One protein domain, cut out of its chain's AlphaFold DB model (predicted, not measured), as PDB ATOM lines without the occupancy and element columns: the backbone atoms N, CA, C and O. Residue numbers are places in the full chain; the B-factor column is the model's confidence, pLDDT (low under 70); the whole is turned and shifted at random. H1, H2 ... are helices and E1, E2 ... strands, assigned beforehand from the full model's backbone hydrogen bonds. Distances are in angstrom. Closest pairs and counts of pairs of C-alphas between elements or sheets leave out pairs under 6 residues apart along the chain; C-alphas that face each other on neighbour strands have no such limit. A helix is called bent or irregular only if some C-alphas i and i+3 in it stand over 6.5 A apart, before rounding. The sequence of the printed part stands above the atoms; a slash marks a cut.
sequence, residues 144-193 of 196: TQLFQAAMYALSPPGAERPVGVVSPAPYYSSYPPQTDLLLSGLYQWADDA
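AT A GLANCE: This is residues 144 to 193 of the 196 residues of the protein "Alliinase_C domain-containing protein" of Aegilops tauschii subsp. strangulata (UniProt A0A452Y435). Two parallel strands, E1 and E2, make a small two-stranded ribbon, and both helices lie to one side of it: H2 packs along the ribbon, mainly by E2, and runs back against the strands' direction. H1 packs about perpendicular to H2 and reaches the strands with its residues 151 to 154. The printed part has 50 residues, with two named helices and two named strands in the order H1, E1, H2, E2; the sheet order is E1, E2, and the class is mixed, helices and strands. The whole is compact, with a radius of gyration of the C-alphas of 10.4 A, and only just elongated, spanning 32 by 21 by 16 A.

HOW THE PARTS SIT: E1, residues 163 to 167, and E2, residues 187 to 192, are parallel neighbours, with 33 degrees between their directions. The C-alphas of Val 163 and Tyr 187 face each other at 4.3 A, and those of Ser 167 and Asp 192 at 5.3 A. Within hydrogen-bond range are N 165 and O 188, 2.8 A, and N 188 and O 163, 2.9 A. H2, residues 175 to 182, has its closest C-alphas to E2 at Pro 176 and Trp 189, 5.6 A apart. Its closest to E1 are those of Thr 179 and Val 165, 7.5 A apart. E1, H2 and E2 form a strand-helix-strand unit, two parallel neighbour strands with a helix between them in the chain, and its crossover is right-handed. H1, residues 144 to 154, touches H2 about perpendicular, at 73 degrees; the closest C-alphas are those of Gln 148 and Thr 179, 7.0 A apart. The closest C-alphas of H1 and E2 are those of Met 151 and Tyr 187, 7.1 A apart. H1 and E1 are near each other, with 5 pairs of C-alphas within 10 A. Every O i to N i+4 pair of H1 is within hydrogen-bond range, and 3 of 4 are in H2.

IN THESE COORDINATES: E1 measures 13.2 A from first to last C-alpha, and E2 15.2 A, ending with C-alpha 192 at (98.460, 108.774, 110.819). H2 measures 12.7 A and is irregular: C-alphas 179 and 182 are 7.4 A apart. H1 measures 15.7 A and begins with C-alpha 144 at (93.193, 125.338, 120.056).

THE WHOLE: The two C-alphas farthest apart are those of Gly 158 and Pro 170, 31.8 A. The link from H2 to E2 is tight, with 4 residues; those from H1 to E1, 8 residues, and from E1 to H2, 7 residues, are short. The printed part has no cut. The mean pLDDT of the printed part is 91.9, and no printed residue is under 70.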
ATOM      1  N   THR A 144      91.863 125.763 119.595       92.94
ATOM      2  CA  THR A 144      93.193 125.338 120.056       92.94
ATOM      3  C   THR A 144      93.214 125.029 121.554       92.94
ATOM      4  O   THR A 144      93.765 124.005 121.950       92.94
ATOM      5  N   GLN A 145      92.582 125.865 122.390       94.62
ATOM      6  CA  GLN A 145      92.521 125.607 123.831       94.62
ATOM      7  C   GLN A 145      91.637 124.392 124.134       94.62
ATOM      8  O   GLN A 145      92.015 123.537 124.933       94.62
ATOM      9  N   LEU A 146      90.476 124.296 123.478       95.44
ATOM     10  CA  LEU A 146      89.555 123.172 123.665       95.44
ATOM     11  C   LEU A 146      90.177 121.842 123.225       95.44
ATOM     12  O   LEU A 146      89.993 120.838 123.900       95.44
ATOM     13  N   PHE A 147      90.967 121.841 122.149       94.06
ATOM     14  CA  PHE A 147      91.721 120.674 121.693       94.06
ATOM     15  C   PHE A 147      92.683 120.161 122.775       94.06
ATOM     16  O   PHE A 147      92.679 118.973 123.091       94.06
ATOM     17  N   GLN A 148      93.450 121.054 123.407       93.75
ATOM     18  CA  GLN A 148      94.354 120.693 124.507       93.75
ATOM     19  C   GLN A 148      93.610 120.217 125.757       93.75
ATOM     20  O   GLN A 148      94.001 119.218 126.363       93.75
ATOM     21  N   ALA A 149      92.519 120.896 126.119       94.44
ATOM     22  CA  ALA A 149      91.671 120.491 127.236       94.44
ATOM     23  C   ALA A 149      91.054 119.102 127.008       94.44
ATOM     24  O   ALA A 149      91.026 118.292 127.931       94.44
ATOM     25  N   ALA A 150      90.614 118.804 125.782       94.88
ATOM     26  CA  ALA A 150      90.033 117.514 125.432       94.88
ATOM     27  C   ALA A 150      91.067 116.384 125.517       94.88
ATOM     28  O   ALA A 150      90.787 115.361 126.133       94.88
ATOM     29  N   MET A 151      92.276 116.580 124.972       93.38
ATOM     30  CA  MET A 151      93.362 115.596 125.103       93.38
ATOM     31  C   MET A 151      93.687 115.315 126.573       93.38
ATOM     32  O   MET A 151      93.782 114.161 126.969       93.38
ATOM     33  N   TYR A 152      93.786 116.363 127.396       92.81
ATOM     34  CA  TYR A 152      94.021 116.206 128.830       92.81
ATOM     35  C   TYR A 152      92.888 115.444 129.531       92.81
ATOM     36  O   TYR A 152      93.159 114.524 130.296       92.81
ATOM     37  N   ALA A 153      91.631 115.799 129.259       94.00
ATOM     38  CA  ALA A 153      90.471 115.168 129.885       94.00
ATOM     39  C   ALA A 153      90.292 113.694 129.482       94.00
ATOM     40  O   ALA A 153      89.754 112.910 130.261       94.00
ATOM     41  N   LEU A 154      90.729 113.320 128.276       93.31
ATOM     42  CA  LEU A 154      90.661 111.950 127.764       93.31
ATOM     43  C   LEU A 154      91.857 111.083 128.189       93.31
ATOM     44  O   LEU A 154      91.778 109.859 128.086       93.31
ATOM     45  N   SER A 155      92.950 111.679 128.671       92.50
ATOM     46  CA  SER A 155      94.104 110.930 129.169       92.50
ATOM     47  C   SER A 155      93.802 110.283 130.527       92.50
ATOM     48  O   SER A 155      93.480 110.988 131.486       92.50
ATOM     49  N   PRO A 156      93.945 108.950 130.659       88.25
ATOM     50  CA  PRO A 156      93.693 108.275 131.919       88.25
ATOM     51  C   PRO A 156      94.756 108.649 132.965       88.25
ATOM     52  O   PRO A 156      95.951 108.706 132.653       88.25
ATOM     53  N   PRO A 157      94.354 108.879 134.227       84.06
ATOM     54  CA  PRO A 157      95.296 109.171 135.297       84.06
ATOM     55  C   PRO A 157      96.177 107.950 135.586       84.06
ATOM     56  O   PRO A 157      95.684 106.829 135.694       84.06
ATOM     57  N   GLY A 158      97.485 108.170 135.743       81.69
ATOM     58  CA  GLY A 158      98.433 107.113 136.120       81.69
ATOM     59  C   GLY A 158      98.774 106.116 135.009       81.69
ATOM     60  O   GLY A 158      99.270 105.034 135.308       81.69
ATOM     61  N   ALA A 159      98.518 106.455 133.743       84.88
ATOM     62  CA  ALA A 159      98.954 105.639 132.616       84.88
ATOM     63  C   ALA A 159     100.483 105.453 132.620       84.88
ATOM     64  O   ALA A 159     101.230 106.418 132.767       84.88
ATOM     65  N   GLU A 160     100.954 104.221 132.405       86.06
ATOM     66  CA  GLU A 160     102.394 103.929 132.309       86.06
ATOM     67  C   GLU A 160     103.042 104.543 131.060       86.06
ATOM     68  O   GLU A 160     104.259 104.725 131.005       86.06
ATOM     69  N   ARG A 161     102.236 104.831 130.031       88.81
ATOM     70  CA  ARG A 161     102.671 105.420 128.763       88.81
ATOM     71  C   ARG A 161     101.709 106.531 128.333       88.81
ATOM     72  O   ARG A 161     100.513 106.411 128.608       88.81
ATOM     73  N   PRO A 162     102.194 107.566 127.623       91.62
ATOM     74  CA  PRO A 162     101.332 108.616 127.092       91.62
ATOM     75  C   PRO A 162     100.317 108.052 126.091       91.62
ATOM     76  O   PRO A 162     100.648 107.170 125.292       91.62
ATOM     77  N   VAL A 163      99.099 108.596 126.088       93.50
ATOM     78  CA  VAL A 163      98.082 108.269 125.078       93.50
ATOM     79  C   VAL A 163      98.550 108.728 123.697       93.50
ATOM     80  O   VAL A 163      98.922 109.887 123.519       93.50
ATOM     81  N   GLY A 164      98.523 107.825 122.716       93.50
ATOM     82  CA  GLY A 164      98.808 108.159 121.323       93.50
ATOM     83  C   GLY A 164      97.670 108.967 120.703       93.50
ATOM     84  O   GLY A 164      96.546 108.480 120.604       93.50
ATOM     85  N   VAL A 165      97.960 110.197 120.285       94.75
ATOM     86  CA  VAL A 165      97.024 111.071 119.568       94.75
ATOM     87  C   VAL A 165      97.318 110.976 118.078       94.75
ATOM     88  O   VAL A 165      98.423 111.293 117.645       94.75
ATOM     89  N   VAL A 166      96.322 110.565 117.299       95.44
ATOM     90  CA  VAL A 166      96.449 110.317 115.858       95.44
ATOM     91  C   VAL A 166      95.396 111.077 115.058       95.44
ATOM     92  O   VAL A 166      94.336 111.438 115.577       95.44
ATOM     93  N   SER A 167      95.658 111.304 113.772       95.25
ATOM     94  CA  SER A 167      94.665 111.852 112.838       95.25
ATOM     95  C   SER A 167      94.863 111.265 111.438       95.25
ATOM     96  O   SER A 167      96.008 111.135 111.016       95.25
ATOM     97  N   PRO A 168      93.799 110.907 110.692       95.56
ATOM     98  CA  PRO A 168      93.948 110.371 109.340       95.56
ATOM     99  C   PRO A 168      94.632 111.363 108.390       95.56
ATOM    100  O   PRO A 168      94.193 112.509 108.273       95.56
ATOM    101  N   ALA A 169      95.655 110.928 107.654       93.00
ATOM    102  CA  ALA A 169      96.305 111.792 106.668       93.00
ATOM    103  C   ALA A 169      95.426 112.025 105.409       93.00
ATOM    104  O   ALA A 169      94.788 111.072 104.923       93.00
ATOM    105  N   PRO A 170      95.428 113.251 104.829       93.69
ATOM    106  CA  PRO A 170      96.106 114.462 105.314       93.69
ATOM    107  C   PRO A 170      95.348 115.141 106.470       93.69
ATOM    108  O   PRO A 170      94.140 115.353 106.388       93.69
ATOM    109  N   TYR A 171      96.079 115.546 107.512       93.19
ATOM    110  CA  TYR A 171      95.534 116.181 108.716       93.19
ATOM    111  C   TYR A 171      95.973 117.645 108.864       93.19
ATOM    112  O   TYR A 171      96.859 118.139 108.161       93.19
ATOM    113  N   TYR A 172      95.344 118.363 109.799       93.06
ATOM    114  CA  TYR A 172      95.684 119.754 110.076       93.06
ATOM    115  C   TYR A 172      97.108 119.866 110.634       93.06
ATOM    116  O   TYR A 172      97.438 119.266 111.655       93.06
ATOM    117  N   SER A 173      97.951 120.676 109.988       92.75
ATOM    118  CA  SER A 173      99.385 120.762 110.298       92.75
ATOM    119  C   SER A 173      99.695 121.263 111.709       92.75
ATOM    120  O   SER A 173     100.823 121.117 112.171       92.75
ATOM    121  N   SER A 174      98.729 121.879 112.399       92.25
ATOM    122  CA  SER A 174      98.911 122.279 113.794       92.25
ATOM    123  C   SER A 174      98.671 121.152 114.792       92.25
ATOM    124  O   SER A 174      99.070 121.339 115.933       92.25
ATOM    125  N   TYR A 175      98.065 120.016 114.424       93.94
ATOM    126  CA  TYR A 175      97.829 118.937 115.391       93.94
ATOM    127  C   TYR A 175      99.127 118.421 116.029       93.94
ATOM    128  O   TYR A 175      99.221 118.550 117.247       93.94
ATOM    129  N   PRO A 176     100.169 117.993 115.282       94.25
ATOM    130  CA  PRO A 176     101.404 117.518 115.911       94.25
ATOM    131  C   PRO A 176     102.050 118.538 116.872       94.25
ATOM    132  O   PRO A 176     102.207 118.227 118.053       94.25
ATOM    133  N   PRO A 177     102.363 119.787 116.455       93.31
ATOM    134  CA  PRO A 177     103.029 120.730 117.352       93.31
ATOM    135  C   PRO A 177     102.140 121.215 118.507       93.31
ATOM    136  O   PRO A 177     102.679 121.667 119.512       93.31
ATOM    137  N   GLN A 178     100.806 121.166 118.390       92.81
ATOM    138  CA  GLN A 178      99.904 121.537 119.490       92.81
ATOM    139  C   GLN A 178      99.699 120.401 120.492       92.81
ATOM    140  O   GLN A 178      99.516 120.683 121.678       92.81
ATOM    141  N   THR A 179      99.734 119.148 120.032       93.19
ATOM    142  CA  THR A 179      99.711 117.959 120.890       93.19
ATOM    143  C   THR A 179     100.966 117.898 121.749       93.19
ATOM    144  O   THR A 179     100.863 117.783 122.965       93.19
ATOM    145  N   ASP A 180     102.149 118.086 121.170       92.12
ATOM    146  CA  ASP A 180     103.392 117.938 121.937       92.12
ATOM    147  C   ASP A 180     103.821 119.224 122.669       92.12
ATOM    148  O   ASP A 180     104.819 119.227 123.388       92.12
ATOM    149  N   LEU A 181     103.058 120.320 122.546       89.44
ATOM    150  CA  LEU A 181     103.428 121.641 123.070       89.44
ATOM    151  C   LEU A 181     103.751 121.639 124.571       89.44
ATOM    152  O   LEU A 181     104.674 122.324 125.006       89.44
ATOM    153  N   LEU A 182     102.959 120.913 125.366       87.50
ATOM    154  CA  LEU A 182     103.059 120.921 126.828       87.50
ATOM    155  C   LEU A 182     104.034 119.873 127.381       87.50
ATOM    156  O   LEU A 182     104.323 119.924 128.574       87.50
ATOM    157  N   LEU A 183     104.509 118.930 126.553       84.81
ATOM    158  CA  LEU A 183     105.378 117.815 126.968       84.81
ATOM    159  C   LEU A 183     104.890 117.121 128.258       84.81
ATOM    160  O   LEU A 183     105.673 116.787 129.144       84.81
ATOM    161  N   SER A 184     103.570 116.941 128.383       84.50
ATOM    162  CA  SER A 184     102.913 116.585 129.648       84.50
ATOM    163  C   SER A 184     103.182 115.150 130.116       84.50
ATOM    164  O   SER A 184     102.919 114.828 131.270       84.50
ATOM    165  N   GLY A 185     103.636 114.271 129.216       87.94
ATOM    166  CA  GLY A 185     103.725 112.826 129.447       87.94
ATOM    167  C   GLY A 185     102.367 112.109 129.498       87.94
ATOM    168  O   GLY A 185     102.335 110.887 129.592       87.94
ATOM    169  N   LEU A 186     101.247 112.838 129.405       91.81
ATOM    170  CA  LEU A 186      99.886 112.279 129.436       91.81
ATOM    171  C   LEU A 186      99.412 111.823 128.054       91.81
ATOM    172  O   LEU A 186      98.622 110.885 127.928       91.81
ATOM    173  N   TYR A 187      99.884 112.508 127.023       93.19
ATOM    174  CA  TYR A 187      99.590 112.241 125.626       93.19
ATOM    175  C   TYR A 187     100.784 112.643 124.760       93.19
ATOM    176  O   TYR A 187     101.589 113.485 125.163       93.19
ATOM    177  N   GLN A 188     100.897 112.017 123.592       94.44
ATOM    178  CA  GLN A 188     101.936 112.288 122.600       94.44
ATOM    179  C   GLN A 188     101.373 112.119 121.190       94.44
ATOM    180  O   GLN A 188     100.504 111.267 120.967       94.44
ATOM    181  N   TRP A 189     101.862 112.906 120.235       94.88
ATOM    182  CA  TRP A 189     101.511 112.712 118.830       94.88
ATOM    183  C   TRP A 189     102.016 111.353 118.319       94.88
ATOM    184  O   TRP A 189     103.172 110.988 118.529       94.88
ATOM    185  N   ALA A 190     101.145 110.605 117.643       94.00
ATOM    186  CA  ALA A 190     101.405 109.242 117.177       94.00
ATOM    187  C   ALA A 190     101.136 109.032 115.671       94.00
ATOM    188  O   ALA A 190     101.054 107.893 115.220       94.00
ATOM    189  N   ASP A 191     101.072 110.119 114.894       91.56
ATOM    190  CA  ASP A 191     100.993 110.119 113.421       91.56
ATOM    191  C   ASP A 191      99.639 109.654 112.827       91.56
ATOM    192  O   ASP A 191      98.578 109.863 113.428       91.56
ATOM    193  N   ASP A 192      99.647 109.152 111.586       90.12
ATOM    194  CA  ASP A 192      98.460 108.774 110.819       90.12
ATOM    195  C   ASP A 192      97.635 107.690 111.524       90.12
ATOM    196  O   ASP A 192      98.087 106.566 111.746       90.12
ATOM    197  N   ALA A 193      96.363 108.002 111.774       92.44
ATOM    198  CA  ALA A 193      95.409 107.071 112.369       92.44
ATOM    199  C   ALA A 193      95.196 105.792 111.541       92.44
ATOM    200  O   ALA A 193      94.717 104.798 112.072       92.44
TER     201      ALA A 193